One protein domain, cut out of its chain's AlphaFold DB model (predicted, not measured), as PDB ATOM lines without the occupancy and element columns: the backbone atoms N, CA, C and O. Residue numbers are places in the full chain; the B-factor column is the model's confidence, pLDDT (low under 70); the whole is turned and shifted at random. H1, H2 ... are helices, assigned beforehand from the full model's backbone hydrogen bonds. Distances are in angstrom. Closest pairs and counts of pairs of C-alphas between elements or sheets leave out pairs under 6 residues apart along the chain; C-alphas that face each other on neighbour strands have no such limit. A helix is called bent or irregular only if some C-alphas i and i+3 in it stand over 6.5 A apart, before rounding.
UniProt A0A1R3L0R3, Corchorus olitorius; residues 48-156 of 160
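Overview. This is residues 48 to 156 of the 160 residues of a protein of Corchorus olitorius (UniProt A0A1R3L0R3). What shape do these atoms make? H1 and H6 lie side by side, opposite ways, as a long two-helix arm; at the far end of H1 is a head of H2, H3 and H4, and H5 crosses H1 and H2 near the middle of the whole. What is it built of? The printed part has 109 residues with six named helices, H1 to H6 in chain order, and no named strand; its class is all helix. It is only just compact, close to loose, with a radius of gyration of the C-alphas of 15.5 A, and elongated, spanning 49 by 30 by 23 A.

Along the chain. Where do the helices run? H1, residues 48 to 70, is 32.8 A long from C-alpha 48 at (227.147, 239.502, 275.710); H2, residues 73 to 89, is 24.6 A long. H3 is residues 96 to 106, H4 110 to 119 and H5 123 to 136. Where does the last end? H6, residues 138 to 155, is 24.0 A long and ends at C-alpha 155, (229.145, 245.792, 281.319); it is irregular, with C-alphas 147 and 150 7.3 A apart and a kink of 51 degrees near residue 148.

Arrangement. What does H1 touch? It touches H6 at a shallow tilt of 11 degrees, opposite ways, the closest C-alphas being those of Thr 51 and Leu 155, 6.3 A apart. With residues 62 to 66 alone it touches H5, closest at C-alphas 66 and 129, 6.5 A; with 67 to 70 alone it touches H4, closest at C-alphas 70 and 114, 6.1 A. H1 and H2 touch only at the corner, closest at C-alphas 70 and 76, 4.8 A. What of H2 and H3? They form a helical hairpin, at a steep tilt of 41 degrees, closest at C-alphas 87 and 96, 6.7 A. Are the backbones whole? In H1, H2, H4 and H5 every O i to N i+4 pair is within hydrogen-bond range; in H3 5 of 7 are, in H6 12 of 14.

Size, cuts and confidence. How far does it reach? The two C-alphas farthest apart, those of Lys 105 and Gln 154, are 49.4 A apart. Is anything cut or long? The printed part has no cut and no long link. Where is confidence low? Residues 87 to 124 are under 70 in pLDDT.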
ATOM      1  N   LYS A  48     226.285 239.615 276.888       88.25
ATOM      2  CA  LYS A  48     227.147 239.502 275.710       88.25
ATOM      3  C   LYS A  48     226.674 240.390 274.559       88.25
ATOM      4  O   LYS A  48     227.477 241.127 274.012       88.25
ATOM      5  N   GLN A  49     225.381 240.361 274.235       91.12
ATOM      6  CA  GLN A  49     224.828 241.211 273.180       91.12
ATOM      7  C   GLN A  49     224.995 242.697 273.519       91.12
ATOM      8  O   GLN A  49     225.351 243.477 272.656       91.12
ATOM      9  N   GLN A  50     224.780 243.085 274.779       90.62
ATOM     10  CA  GLN A  50     224.982 244.474 275.209       90.62
ATOM     11  C   GLN A  50     226.451 244.901 275.094       90.62
ATOM     12  O   GLN A  50     226.729 246.035 274.716       90.62
ATOM     13  N   THR A  51     227.392 244.003 275.401       91.00
ATOM     14  CA  THR A  51     228.825 244.247 275.207       91.00
ATOM     15  C   THR A  51     229.180 244.369 273.728       91.00
ATOM     16  O   THR A  51     229.891 245.299 273.367       91.00
ATOM     17  N   ASP A  52     228.685 243.464 272.884       91.12
ATOM     18  CA  ASP A  52     228.948 243.480 271.443       91.12
ATOM     19  C   ASP A  52     228.406 244.777 270.810       91.12
ATOM     20  O   ASP A  52     229.148 245.464 270.109       91.12
ATOM     21  N   ASP A  53     227.177 245.175 271.158       92.94
ATOM     22  CA  ASP A  53     226.557 246.424 270.700       92.94
ATOM     23  C   ASP A  53     227.369 247.664 271.144       92.94
ATOM     24  O   ASP A  53     227.574 248.591 270.362       92.94
ATOM     25  N   LEU A  54     227.870 247.686 272.389       93.81
ATOM     26  CA  LEU A  54     228.714 248.781 272.887       93.81
ATOM     27  C   LEU A  54     230.044 248.865 272.124       93.81
ATOM     28  O   LEU A  54     230.526 249.960 271.833       93.81
ATOM     29  N   MET A  55     230.664 247.718 271.834       91.06
ATOM     30  CA  MET A  55     231.919 247.690 271.085       91.06
ATOM     31  C   MET A  55     231.709 248.159 269.648       91.06
ATOM     32  O   MET A  55     232.527 248.924 269.142       91.06
ATOM     33  N   GLU A  56     230.616 247.746 269.006       91.38
ATOM     34  CA  GLU A  56     230.231 248.229 267.680       91.38
ATOM     35  C   GLU A  56     230.071 249.755 267.680       91.38
ATOM     36  O   GLU A  56     230.756 250.437 266.919       91.38
ATOM     37  N   GLU A  57     229.297 250.305 268.620       93.25
ATOM     38  CA  GLU A  57     229.114 251.754 268.758       93.25
ATOM     39  C   GLU A  57     230.442 252.494 269.002       93.25
ATOM     40  O   GLU A  57     230.695 253.554 268.421       93.25
ATOM     41  N   TYR A  58     231.322 251.940 269.841       90.25
ATOM     42  CA  TYR A  58     232.647 252.507 270.088       90.25
ATOM     43  C   TYR A  58     233.482 252.589 268.804       90.25
ATOM     44  O   TYR A  58     234.050 253.644 268.498       90.25
ATOM     45  N   TYR A  59     233.528 251.507 268.023       86.50
ATOM     46  CA  TYR A  59     234.278 251.467 266.767       86.50
ATOM     47  C   TYR A  59     233.664 252.349 265.680       86.50
ATOM     48  O   TYR A  59     234.413 252.971 264.919       86.50
ATOM     49  N   GLU A  60     232.336 252.444 265.613       88.38
ATOM     50  CA  GLU A  60     231.632 253.329 264.685       88.38
ATOM     51  C   GLU A  60     231.923 254.799 264.981       88.38
ATOM     52  O   GLU A  60     232.364 255.521 264.084       88.38
ATOM     53  N   ARG A  61     231.787 255.229 266.242       90.12
ATOM     54  CA  ARG A  61     232.099 256.608 266.656       90.12
ATOM     55  C   ARG A  61     233.561 256.960 266.389       90.12
ATOM     56  O   ARG A  61     233.857 258.062 265.925       90.12
ATOM     57  N   MET A  62     234.483 256.027 266.637       87.56
ATOM     58  CA  MET A  62     235.898 256.208 266.301       87.56
ATOM     59  C   MET A  62     236.116 256.345 264.795       87.56
ATOM     60  O   MET A  62     236.840 257.240 264.358       87.56
ATOM     61  N   ASN A  63     235.486 255.487 263.989       83.38
ATOM     62  CA  ASN A  63     235.599 255.542 262.533       83.38
ATOM     63  C   ASN A  63     235.038 256.855 261.972       83.38
ATOM     64  O   ASN A  63     235.664 257.480 261.118       83.38
ATOM     65  N   GLU A  64     233.880 257.292 262.462       86.00
ATOM     66  CA  GLU A  64     233.258 258.553 262.069       86.00
ATOM     67  C   GLU A  64     234.153 259.743 262.423       86.00
ATOM     68  O   GLU A  64     234.428 260.581 261.564       86.00
ATOM     69  N   ALA A  65     234.690 259.785 263.643       87.69
ATOM     70  CA  ALA A  65     235.599 260.845 264.062       87.69
ATOM     71  C   ALA A  65     236.894 260.867 263.234       87.69
ATOM     72  O   ALA A  65     237.344 261.943 262.838       87.69
ATOM     73  N   CYS A  66     237.449 259.696 262.901       83.50
ATOM     74  CA  CYS A  66     238.584 259.584 261.982       83.50
ATOM     75  C   CYS A  66     238.239 260.156 260.601       83.50
ATOM     76  O   CYS A  66     238.998 260.954 260.057       83.50
ATOM     77  N   ASN A  67     237.097 259.772 260.027       81.31
ATOM     78  CA  ASN A  67     236.693 260.235 258.701       81.31
ATOM     79  C   ASN A  67     236.434 261.750 258.694       81.31
ATOM     80  O   ASN A  67     236.902 262.440 257.792       81.31
ATOM     81  N   ASN A  68     235.772 262.285 259.724       84.94
ATOM     82  CA  ASN A  68     235.550 263.722 259.880       84.94
ATOM     83  C   ASN A  68     236.874 264.486 259.999       84.94
ATOM     84  O   ASN A  68     237.041 265.524 259.365       84.94
ATOM     85  N   LEU A  69     237.844 263.961 260.749       84.62
ATOM     86  CA  LEU A  69     239.171 264.566 260.852       84.62
ATOM     87  C   LEU A  69     239.902 264.579 259.498       84.62
ATOM     88  O   LEU A  69     240.483 265.598 259.123       84.62
ATOM     89  N   LEU A  70     239.834 263.472 258.755       79.81
ATOM     90  CA  LEU A  70     240.443 263.321 257.430       79.81
ATOM     91  C   LEU A  70     239.684 264.052 256.310       79.81
ATOM     92  O   LEU A  70     240.178 264.107 255.187       79.81
ATOM     93  N   SER A  71     238.520 264.646 256.596       77.50
ATOM     94  CA  SER A  71     237.851 265.568 255.664       77.50
ATOM     95  C   SER A  71     238.607 266.893 255.504       77.50
ATOM     96  O   SER A  71     238.460 267.588 254.500       77.50
ATOM     97  N   VAL A  72     239.460 267.229 256.477       81.56
ATOM     98  CA  VAL A  72     240.319 268.412 256.452       81.56
ATOM     99  C   VAL A  72     241.610 268.086 255.708       81.56
ATOM    100  O   VAL A  72     242.318 267.134 256.047       81.56
ATOM    101  N   ARG A  73     241.945 268.903 254.702       70.56
ATOM    102  CA  ARG A  73     243.073 268.662 253.792       70.56
ATOM    103  C   ARG A  73     244.399 268.484 254.524       70.56
ATOM    104  O   ARG A  73     245.152 267.574 254.194       70.56
ATOM    105  N   GLU A  74     244.696 269.353 255.482       81.81
ATOM    106  CA  GLU A  74     245.955 269.321 256.228       81.81
ATOM    107  C   GLU A  74     246.108 268.004 256.998       81.81
ATOM    108  O   GLU A  74     247.158 267.371 256.932       81.81
ATOM    109  N   ASN A  75     245.034 267.542 257.646       83.00
ATOM    110  CA  ASN A  75     245.025 266.283 258.392       83.00
ATOM    111  C   ASN A  75     245.126 265.061 257.474       83.00
ATOM    112  O   ASN A  75     245.738 264.063 257.852       83.00
ATOM    113  N   ALA A  76     244.529 265.125 256.281       75.56
ATOM    114  CA  ALA A  76     244.635 264.075 255.277       75.56
ATOM    115  C   ALA A  76     246.065 263.949 254.729       75.56
ATOM    116  O   ALA A  76     246.558 262.839 254.538       75.56
ATOM    117  N   LEU A  77     246.748 265.076 254.508       75.69
ATOM    118  CA  LEU A  77     248.149 265.089 254.083       75.69
ATOM    119  C   LEU A  77     249.091 264.601 255.192       75.69
ATOM    120  O   LEU A  77     249.973 263.794 254.908       75.69
ATOM    121  N   ASP A  78     248.878 265.023 256.443       83.50
ATOM    122  CA  ASP A  78     249.649 264.527 257.595       83.50
ATOM    123  C   ASP A  78     249.453 263.016 257.798       83.50
ATOM    124  O   ASP A  78     250.418 262.288 258.026       83.50
ATOM    125  N   PHE A  79     248.229 262.508 257.614       81.75
ATOM    126  CA  PHE A  79     247.955 261.070 257.642       81.75
ATOM    127  C   PHE A  79     248.750 260.301 256.582       81.75
ATOM    128  O   PHE A  79     249.303 259.239 256.866       81.75
ATOM    129  N   LEU A  80     248.830 260.825 255.361       75.75
ATOM    130  CA  LEU A  80     249.584 260.181 254.288       75.75
ATOM    131  C   LEU A  80     251.089 260.177 254.559       75.75
ATOM    132  O   LEU A  80     251.735 259.152 254.335       75.75
ATOM    133  N   ASP A  81     251.637 261.276 255.084       78.12
ATOM    134  CA  ASP A  81     253.039 261.319 255.506       78.12
ATOM    135  C   ASP A  81     253.298 260.338 256.658       78.12
ATOM    136  O   ASP A  81     254.251 259.562 256.619       78.12
ATOM    137  N   TYR A  82     252.397 260.277 257.641       80.81
ATOM    138  CA  TYR A  82     252.455 259.309 258.733       80.81
ATOM    139  C   TYR A  82     252.471 257.856 258.225       80.81
ATOM    140  O   TYR A  82     253.292 257.046 258.661       80.81
ATOM    141  N   VAL A  83     251.609 257.521 257.265       75.19
ATOM    142  CA  VAL A  83     251.545 256.184 256.660       75.19
ATOM    143  C   VAL A  83     252.822 255.860 255.862       75.19
ATOM    144  O   VAL A  83     253.329 254.737 255.943       75.19
ATOM    145  N   GLU A  84     253.399 256.830 255.150       73.12
ATOM    146  CA  GLU A  84     254.686 256.676 254.455       73.12
ATOM    147  C   GLU A  84     255.862 256.518 255.442       73.12
ATOM    148  O   GLU A  84     256.777 255.724 255.207       73.12
ATOM    149  N   GLN A  85     255.841 257.210 256.584       74.75
ATOM    150  CA  GLN A  85     256.828 257.025 257.653       74.75
ATOM    151  C   GLN A  85     256.725 255.631 258.283       74.75
ATOM    152  O   GLN A  85     257.746 254.956 258.441       74.75
ATOM    153  N   LEU A  86     255.510 255.154 258.576       72.62
ATOM    154  CA  LEU A  86     255.283 253.792 259.068       72.62
ATOM    155  C   LEU A  86     255.782 252.737 258.078       72.62
ATOM    156  O   LEU A  86     256.397 251.750 258.487       72.62
ATOM    157  N   ARG A  87     255.571 252.949 256.774       68.00
ATOM    158  CA  ARG A  87     256.110 252.083 255.717       68.00
ATOM    159  C   ARG A  87     257.638 252.029 255.737       68.00
ATOM    160  O   ARG A  87     258.198 250.965 255.523       68.00
ATOM    161  N   LYS A  88     258.327 253.143 255.996       68.69
ATOM    162  CA  LYS A  88     259.800 253.156 256.100       68.69
ATOM    163  C   LYS A  88     260.311 252.411 257.338       68.69
ATOM    164  O   LYS A  88     261.432 251.916 257.323       68.69
ATOM    165  N   GLN A  89     259.506 252.343 258.398       67.75
ATOM    166  CA  GLN A  89     259.859 251.682 259.661       67.75
ATOM    167  C   GLN A  89     259.473 250.200 259.708       67.75
ATOM    168  O   GLN A  89     260.076 249.428 260.450       67.75
ATOM    169  N   THR A  90     258.465 249.792 258.937       58.44
ATOM    170  CA  THR A  90     257.989 248.410 258.888       58.44
ATOM    171  C   THR A  90     258.293 247.802 257.528       58.44
ATOM    172  O   THR A  90     257.843 248.306 256.510       58.44
ATOM    173  N   ASP A  91     258.963 246.648 257.494       55.22
ATOM    174  CA  ASP A  91     259.277 245.889 256.263       55.22
ATOM    175  C   ASP A  91     258.013 245.332 255.538       55.22
ATOM    176  O   ASP A  91     258.066 244.448 254.686       55.22
ATOM    177  N   LYS A  92     256.819 245.844 255.882       53.47
ATOM    178  CA  LYS A  92     255.484 245.500 255.358       53.47
ATOM    179  C   LYS A  92     255.167 246.238 254.045       53.47
ATOM    180  O   LYS A  92     254.034 246.643 253.780       53.47
ATOM    181  N   THR A  93     256.180 246.370 253.198       46.91
ATOM    182  CA  THR A  93     256.297 247.270 252.039       46.91
ATOM    183  C   THR A  93     255.242 247.079 250.932       46.91
ATOM    184  O   THR A  93     255.113 247.932 250.057       46.91
ATOM    185  N   ILE A  94     254.433 246.016 250.947       44.31
ATOM    186  CA  ILE A  94     253.558 245.667 249.810       44.31
ATOM    187  C   ILE A  94     252.151 246.284 249.904       44.31
ATOM    188  O   ILE A  94     251.551 246.593 248.879       44.31
ATOM    189  N   ILE A  95     251.621 246.533 251.104       48.53
ATOM    190  CA  ILE A  95     250.191 246.866 251.250       48.53
ATOM    191  C   ILE A  95     249.950 248.380 251.253       48.53
ATOM    192  O   ILE A  95     249.007 248.867 250.636       48.53
ATOM    193  N   VAL A  96     250.837 249.137 251.895       48.09
ATOM    194  CA  VAL A  96     250.743 250.601 251.967       48.09
ATOM    195  C   VAL A  96     251.042 251.252 250.608       48.09
ATOM    196  O   VAL A  96     250.424 252.247 250.229       48.09
ATOM    197  N   SER A  97     251.940 250.637 249.829       43.62
ATOM    198  CA  SER A  97     252.398 251.158 248.539       43.62
ATOM    199  C   SER A  97     251.275 251.305 247.506       43.62
ATOM    200  O   SER A  97     251.328 252.245 246.724       43.62
ATOM    201  N   MET A  98     250.237 250.453 247.503       47.50
ATOM    202  CA  MET A  98     249.119 250.614 246.556       47.50
ATOM    203  C   MET A  98     248.212 251.799 246.906       47.50
ATOM    204  O   MET A  98     247.737 252.494 246.010       47.50
ATOM    205  N   SER A  99     247.983 252.056 248.197       50.03
ATOM    206  CA  SER A  99     247.179 253.198 248.645       50.03
ATOM    207  C   SER A  99     247.878 254.527 248.349       50.03
ATOM    208  O   SER A  99     247.223 255.471 247.920       50.03
ATOM    209  N   ILE A 100     249.208 254.576 248.486       51.22
ATOM    210  CA  ILE A 100     250.020 255.764 248.173       51.22
ATOM    211  C   ILE A 100     250.245 255.928 246.657       51.22
ATOM    212  O   ILE A 100     250.167 257.037 246.137       51.22
ATOM    213  N   GLN A 101     250.475 254.854 245.894       48.44
ATOM    214  CA  GLN A 101     250.684 254.958 244.438       48.44
ATOM    215  C   GLN A 101     249.426 255.383 243.669       48.44
ATOM    216  O   GLN A 101     249.547 256.023 242.623       48.44
ATOM    217  N   ASN A 102     248.231 255.050 244.167       48.81
ATOM    218  CA  ASN A 102     246.978 255.585 243.625       48.81
ATOM    219  C   ASN A 102     246.772 257.054 244.025       48.81
ATOM    220  O   ASN A 102     246.207 257.822 243.254       48.81
ATOM    221  N   PHE A 103     247.295 257.460 245.184       52.53
ATOM    222  CA  PHE A 103     247.229 258.836 245.667       52.53
ATOM    223  C   PHE A 103     248.060 259.816 244.814       52.53
ATOM    224  O   PHE A 103     247.582 260.889 244.448       52.53
ATOM    225  N   ASP A 104     249.279 259.424 244.436       47.81
ATOM    226  CA  ASP A 104     250.231 260.295 243.728       47.81
ATOM    227  C   ASP A 104     249.884 260.497 242.234       47.81
ATOM    228  O   ASP A 104     250.230 261.509 241.620       47.81
ATOM    229  N   LYS A 105     249.157 259.546 241.627       49.84
ATOM    230  CA  LYS A 105     248.783 259.590 240.202       49.84
ATOM    231  C   LYS A 105     247.623 260.535 239.887       49.84
ATOM    232  O   LYS A 105     247.560 261.038 238.768       49.84
ATOM    233  N   GLU A 106     246.716 260.775 240.832       51.47
ATOM    234  CA  GLU A 106     245.433 261.434 240.539       51.47
ATOM    235  C   GLU A 106     245.358 262.912 240.954       51.47
ATOM    236  O   GLU A 106     244.364 263.564 240.644       51.47
ATOM    237  N   ARG A 107     246.398 263.487 241.592       50.91
ATOM    238  CA  ARG A 107     246.363 264.874 242.122       50.91
ATOM    239  C   ARG A 107     245.036 265.161 242.848       50.91
ATOM    240  O   ARG A 107     244.363 266.156 242.579       50.91
ATOM    241  N   LEU A 108     244.655 264.248 243.739       54.62
ATOM    242  CA  LEU A 108     243.349 264.242 244.394       54.62
ATOM    243  C   LEU A 108     243.122 265.540 245.180       54.62
ATOM    244  O   LEU A 108     244.016 266.034 245.877       54.62
ATOM    245  N   THR A 109     241.922 266.111 245.064       56.59
ATOM    246  CA  THR A 109     241.503 267.215 245.934       56.59
ATOM    247  C   THR A 109     241.210 266.665 247.334       56.59
ATOM    248  O   THR A 109     241.083 265.456 247.530       56.59
ATOM    249  N   ALA A 110     241.107 267.543 248.337       53.66
ATOM    250  CA  ALA A 110     240.760 267.130 249.703       53.66
ATOM    251  C   ALA A 110     239.427 266.356 249.760       53.66
ATOM    252  O   ALA A 110     239.298 265.405 250.522       53.66
ATOM    253  N   GLU A 111     238.473 266.715 248.898       54.09
ATOM    254  CA  GLU A 111     237.192 266.015 248.755       54.09
ATOM    255  C   GLU A 111     237.369 264.597 248.204       54.09
ATOM    256  O   GLU A 111     236.826 263.651 248.764       54.09
ATOM    257  N   THR A 112     238.196 264.407 247.170       63.31
ATOM    258  CA  THR A 112     238.428 263.067 246.605       63.31
ATOM    259  C   THR A 112     239.204 262.163 247.568       63.31
ATOM    260  O   THR A 112     239.010 260.950 247.590       63.31
ATOM    261  N   LEU A 113     240.063 262.762 248.395       60.09
ATOM    262  CA  LEU A 113     240.753 262.091 249.492       60.09
ATOM    263  C   LEU A 113     239.798 261.603 250.575       60.09
ATOM    264  O   LEU A 113     239.867 260.449 250.996       60.09
ATOM    265  N   TYR A 114     238.902 262.482 251.011       61.88
ATOM    266  CA  TYR A 114     237.869 262.158 251.979       61.88
ATOM    267  C   TYR A 114     236.964 261.028 251.474       61.88
ATOM    268  O   TYR A 114     236.774 260.030 252.176       61.88
ATOM    269  N   ASP A 115     236.486 261.127 250.232       65.56
ATOM    270  CA  ASP A 115     235.656 260.092 249.613       65.56
ATOM    271  C   ASP A 115     236.408 258.762 249.478       65.56
ATOM    272  O   ASP A 115     235.840 257.703 249.753       65.56
ATOM    273  N   TYR A 116     237.705 258.792 249.156       67.44
ATOM    274  CA  TYR A 116     238.553 257.599 249.135       67.44
ATOM    275  C   TYR A 116     238.694 256.958 250.524       67.44
ATOM    276  O   TYR A 116     238.524 255.746 250.664       67.44
ATOM    277  N   PHE A 117     238.969 257.740 251.575       68.50
ATOM    278  CA  PHE A 117     239.103 257.207 252.937       68.50
ATOM    279  C   PHE A 117     237.791 256.681 253.508       68.50
ATOM    280  O   PHE A 117     237.814 255.736 254.304       68.50
ATOM    281  N   LYS A 118     236.667 257.269 253.092       67.00
ATOM    282  CA  LYS A 118     235.322 256.816 253.433       67.00
ATOM    283  C   LYS A 118     234.936 255.542 252.676       67.00
ATOM    284  O   LYS A 118     234.352 254.645 253.274       67.00
ATOM    285  N   ALA A 119     235.272 255.441 251.389       64.38
ATOM    286  CA  ALA A 119     234.968 254.277 250.555       64.38
ATOM    287  C   ALA A 119     235.917 253.088 250.799       64.38
ATOM    288  O   ALA A 119     235.561 251.935 250.541       64.38
ATOM    289  N   SER A 120     237.133 253.344 251.287       62.56
ATOM    290  CA  SER A 120     238.127 252.310 251.566       62.56
ATOM    291  C   SER A 120     237.776 251.524 252.831       62.56
ATOM    292  O   SER A 120     238.219 251.833 253.935       62.56
ATOM    293  N   ASN A 121     237.020 250.443 252.642       55.69
ATOM    294  CA  ASN A 121     236.683 249.466 253.683       55.69
ATOM    295  C   ASN A 121     237.762 248.387 253.876       55.69
ATOM    296  O   ASN A 121     237.492 247.322 254.431       55.69
ATOM    297  N   SER A 122     238.995 248.608 253.400       62.25
ATOM    298  CA  SER A 122     240.056 247.635 253.665       62.25
ATOM    299  C   SER A 122     240.396 247.650 255.159       62.25
ATOM    300  O   SER A 122     240.685 248.707 255.727       62.25
ATOM    301  N   GLY A 123     240.404 246.476 255.801       63.78
ATOM    302  CA  GLY A 123     240.712 246.362 257.234       63.78
ATOM    303  C   GLY A 123     242.072 246.963 257.616       63.78
ATOM    304  O   GLY A 123     242.272 247.414 258.741       63.78
ATOM    305  N   MET A 124     243.000 247.060 256.659       68.25
ATOM    306  CA  MET A 124     244.305 247.692 256.867       68.25
ATOM    307  C   MET A 124     244.256 249.219 256.815       68.25
ATOM    308  O   MET A 124     244.876 249.848 257.665       68.25
ATOM    309  N   MET A 125     243.489 249.828 255.902       71.62
ATOM    310  CA  MET A 125     243.269 251.282 255.926       71.62
ATOM    311  C   MET A 125     242.586 251.698 257.230       71.62
ATOM    312  O   MET A 125     242.991 252.673 257.853       71.62
ATOM    313  N   TYR A 126     241.601 250.921 257.685       71.19
ATOM    314  CA  TYR A 126     240.963 251.141 258.982       71.19
ATOM    315  C   TYR A 126     241.972 251.088 260.140       71.19
ATOM    316  O   TYR A 126     242.028 252.010 260.950       71.19
ATOM    317  N   THR A 127     242.845 250.075 260.161       74.56
ATOM    318  CA  THR A 127     243.897 249.942 261.185       74.56
ATOM    319  C   THR A 127     244.858 251.137 261.185       74.56
ATOM    320  O   THR A 127     245.178 251.663 262.248       74.56
ATOM    321  N   PHE A 128     245.291 251.614 260.011       76.81
ATOM    322  CA  PHE A 128     246.165 252.788 259.927       76.81
ATOM    323  C   PHE A 128     245.470 254.072 260.372       76.81
ATOM    324  O   PHE A 128     246.086 254.863 261.083       76.81
ATOM    325  N   LYS A 129     244.196 254.267 260.004       79.75
ATOM    326  CA  LYS A 129     243.399 255.415 260.460       79.75
ATOM    327  C   LYS A 129     243.300 255.437 261.984       79.75
ATOM    328  O   LYS A 129     243.606 256.462 262.583       79.75
ATOM    329  N   LEU A 130     242.962 254.304 262.608       81.06
ATOM    330  CA  LEU A 130     242.896 254.199 264.068       81.06
ATOM    331  C   LEU A 130     244.249 254.467 264.734       81.06
ATOM    332  O   LEU A 130     244.302 255.201 265.717       81.06
ATOM    333  N   GLN A 131     245.338 253.912 264.197       82.44
ATOM    334  CA  GLN A 131     246.673 254.117 264.760       82.44
ATOM    335  C   GLN A 131     247.111 255.586 264.657       82.44
ATOM    336  O   GLN A 131     247.531 256.172 265.651       82.44
ATOM    337  N   TYR A 132     246.937 256.213 263.489       84.12
ATOM    338  CA  TYR A 132     247.188 257.644 263.306       84.12
ATOM    339  C   TYR A 132     246.361 258.490 264.277       84.12
ATOM    340  O   TYR A 132     246.881 259.406 264.914       84.12
ATOM    341  N   PHE A 133     245.081 258.157 264.431       86.12
ATOM    342  CA  PHE A 133     244.177 258.872 265.320       86.12
ATOM    343  C   PHE A 133     244.584 258.736 266.790       86.12
ATOM    344  O   PHE A 133     244.597 259.724 267.521       86.12
ATOM    345  N   LYS A 134     244.998 257.539 267.216       85.06
ATOM    346  CA  LYS A 134     245.514 257.279 268.563       85.06
ATOM    347  C   LYS A 134     246.821 258.027 268.834       85.06
ATOM    348  O   LYS A 134     246.973 258.600 269.912       85.06
ATOM    349  N   ASP A 135     247.728 258.067 267.860       86.19
ATOM    350  CA  ASP A 135     249.064 258.650 268.029       86.19
ATOM    351  C   ASP A 135     249.067 260.182 267.936       86.19
ATOM    352  O   ASP A 135     249.766 260.851 268.696       86.19
ATOM    353  N   ARG A 136     248.299 260.753 267.001       87.12
ATOM    354  CA  ARG A 136     248.322 262.193 266.687       87.12
ATOM    355  C   ARG A 136     247.133 262.963 267.256       87.12
ATOM    356  O   ARG A 136     247.262 264.155 267.516       87.12
ATOM    357  N   HIS A 137     246.006 262.291 267.500       89.12
ATOM    358  CA  HIS A 137     244.730 262.907 267.899       89.12
ATOM    359  C   HIS A 137     244.136 262.255 269.158       89.12
ATOM    360  O   HIS A 137     242.917 262.132 269.314       89.12
ATOM    361  N   SER A 138     245.006 261.879 270.101       88.75
ATOM    362  CA  SER A 138     244.652 261.158 271.335       88.75
ATOM    363  C   SER A 138     243.597 261.861 272.198       88.75
ATOM    364  O   SER A 138     242.840 261.202 272.906       88.75
ATOM    365  N   ALA A 139     243.491 263.190 272.125       90.44
ATOM    366  CA  ALA A 139     242.448 263.943 272.817       90.44
ATOM    367  C   ALA A 139     241.039 263.584 272.317       90.44
ATOM    368  O   ALA A 139     240.128 263.414 273.128       90.44
ATOM    369  N   ILE A 140     240.861 263.419 271.001       88.44
ATOM    370  CA  ILE A 140     239.567 263.048 270.415       88.44
ATOM    371  C   ILE A 140     239.259 261.582 270.731       88.44
ATOM    372  O   ILE A 140     238.149 261.272 271.163       88.44
ATOM    373  N   TRP A 141     240.268 260.706 270.627       89.38
ATOM    374  CA  TRP A 141     240.172 259.306 271.056       89.38
ATOM    375  C   TRP A 141     239.679 259.195 272.509       89.38
ATOM    376  O   TRP A 141     238.683 258.534 272.807       89.38
ATOM    377  N   ASN A 142     240.343 259.898 273.427       90.56
ATOM    378  CA  ASN A 142     239.996 259.882 274.845       90.56
ATOM    379  C   ASN A 142     238.626 260.509 275.119       90.56
ATOM    380  O   ASN A 142     237.932 260.066 276.033       90.56
ATOM    381  N   GLY A 143     238.210 261.498 274.324       92.31
ATOM    382  CA  GLY A 143     236.870 262.075 274.390       92.31
ATOM    383  C   GLY A 143     235.782 261.031 274.131       92.31
ATOM    384  O   GLY A 143     234.879 260.878 274.952       92.31
ATOM    385  N   ILE A 144     235.904 260.262 273.045       91.69
ATOM    386  CA  ILE A 144     234.951 259.192 272.697       91.69
ATOM    387  C   ILE A 144     234.973 258.082 273.751       91.69
ATOM    388  O   ILE A 144     233.918 257.671 274.232       91.69
ATOM    389  N   ARG A 145     236.170 257.653 274.179       91.44
ATOM    390  CA  ARG A 145     236.323 256.670 275.263       91.44
ATOM    391  C   ARG A 145     235.587 257.117 276.525       91.44
ATOM    392  O   ARG A 145     234.818 256.348 277.088       91.44
ATOM    393  N   THR A 146     235.783 258.366 276.946       93.56
ATOM    394  CA  THR A 146     235.175 258.916 278.169       93.56
ATOM    395  C   THR A 146     233.649 258.938 278.088       93.56
ATOM    396  O   THR A 146     232.987 258.629 279.075       93.56
ATOM    397  N   GLN A 147     233.081 259.257 276.920       94.19
ATOM    398  CA  GLN A 147     231.626 259.279 276.723       94.19
ATOM    399  C   GLN A 147     230.979 257.902 276.914       94.19
ATOM    400  O   GLN A 147     229.862 257.822 277.420       94.19
ATOM    401  N   LEU A 148     231.678 256.834 276.527       93.75
ATOM    402  CA  LEU A 148     231.170 255.461 276.584       93.75
ATOM    403  C   LEU A 148     231.641 254.691 277.831       93.75
ATOM    404  O   LEU A 148     231.115 253.620 278.134       93.75
ATOM    405  N   GLN A 149     232.592 255.239 278.597       92.81
ATOM    406  CA  GLN A 149     233.232 254.545 279.718       92.81
ATOM    407  C   GLN A 149     232.230 254.101 280.790       92.81
ATOM    408  O   GLN A 149     232.314 252.975 281.263       92.81
ATOM    409  N   SER A 150     231.230 254.926 281.118       94.19
ATOM    410  CA  SER A 150     230.224 254.549 282.122       94.19
ATOM    411  C   SER A 150     229.406 253.319 281.715       94.19
ATOM    412  O   SER A 150     228.995 252.561 282.590       94.19
ATOM    413  N   GLN A 151     229.133 253.129 280.421       92.75
ATOM    414  CA  GLN A 151     228.434 251.941 279.924       92.75
ATOM    415  C   GLN A 151     229.382 250.740 279.882       92.75
ATOM    416  O   GLN A 151     228.997 249.641 280.275       92.75
ATOM    417  N   ALA A 152     230.640 250.957 279.489       92.25
ATOM    418  CA  ALA A 152     231.667 249.920 279.521       92.25
ATOM    419  C   ALA A 152     231.881 249.364 280.934       92.25
ATOM    420  O   ALA A 152     231.893 248.147 281.115       92.25
ATOM    421  N   ASP A 153     231.953 250.239 281.939       94.44
ATOM    422  CA  ASP A 153     232.140 249.864 283.341       94.44
ATOM    423  C   ASP A 153     230.969 249.021 283.866       94.44
ATOM    424  O   ASP A 153     231.179 248.026 284.559       94.44
ATOM    425  N   GLN A 154     229.731 249.368 283.493       92.19
ATOM    426  CA  GLN A 154     228.529 248.609 283.864       92.19
ATOM    427  C   GLN A 154     228.498 247.208 283.241       92.19
ATOM    428  O   GLN A 154     227.956 246.279 283.839       92.19
ATOM    429  N   LEU A 155     229.087 247.056 282.053       91.31
ATOM    430  CA  LEU A 155     229.145 245.792 281.319       91.31
ATOM    431  C   LEU A 155     230.423 244.984 281.602       91.31
ATOM    432  O   LEU A 155     230.537 243.853 281.134       91.31
ATOM    433  N   GLY A 156     231.387 245.536 282.348       89.12
ATOM    434  CA  GLY A 156     232.708 244.928 282.549       89.12
ATOM    435  C   GLY A 156     233.566 244.879 281.275       89.12
ATOM    436  O   GLY A 156     234.468 244.046 281.173       89.12
TER     437      GLY A 156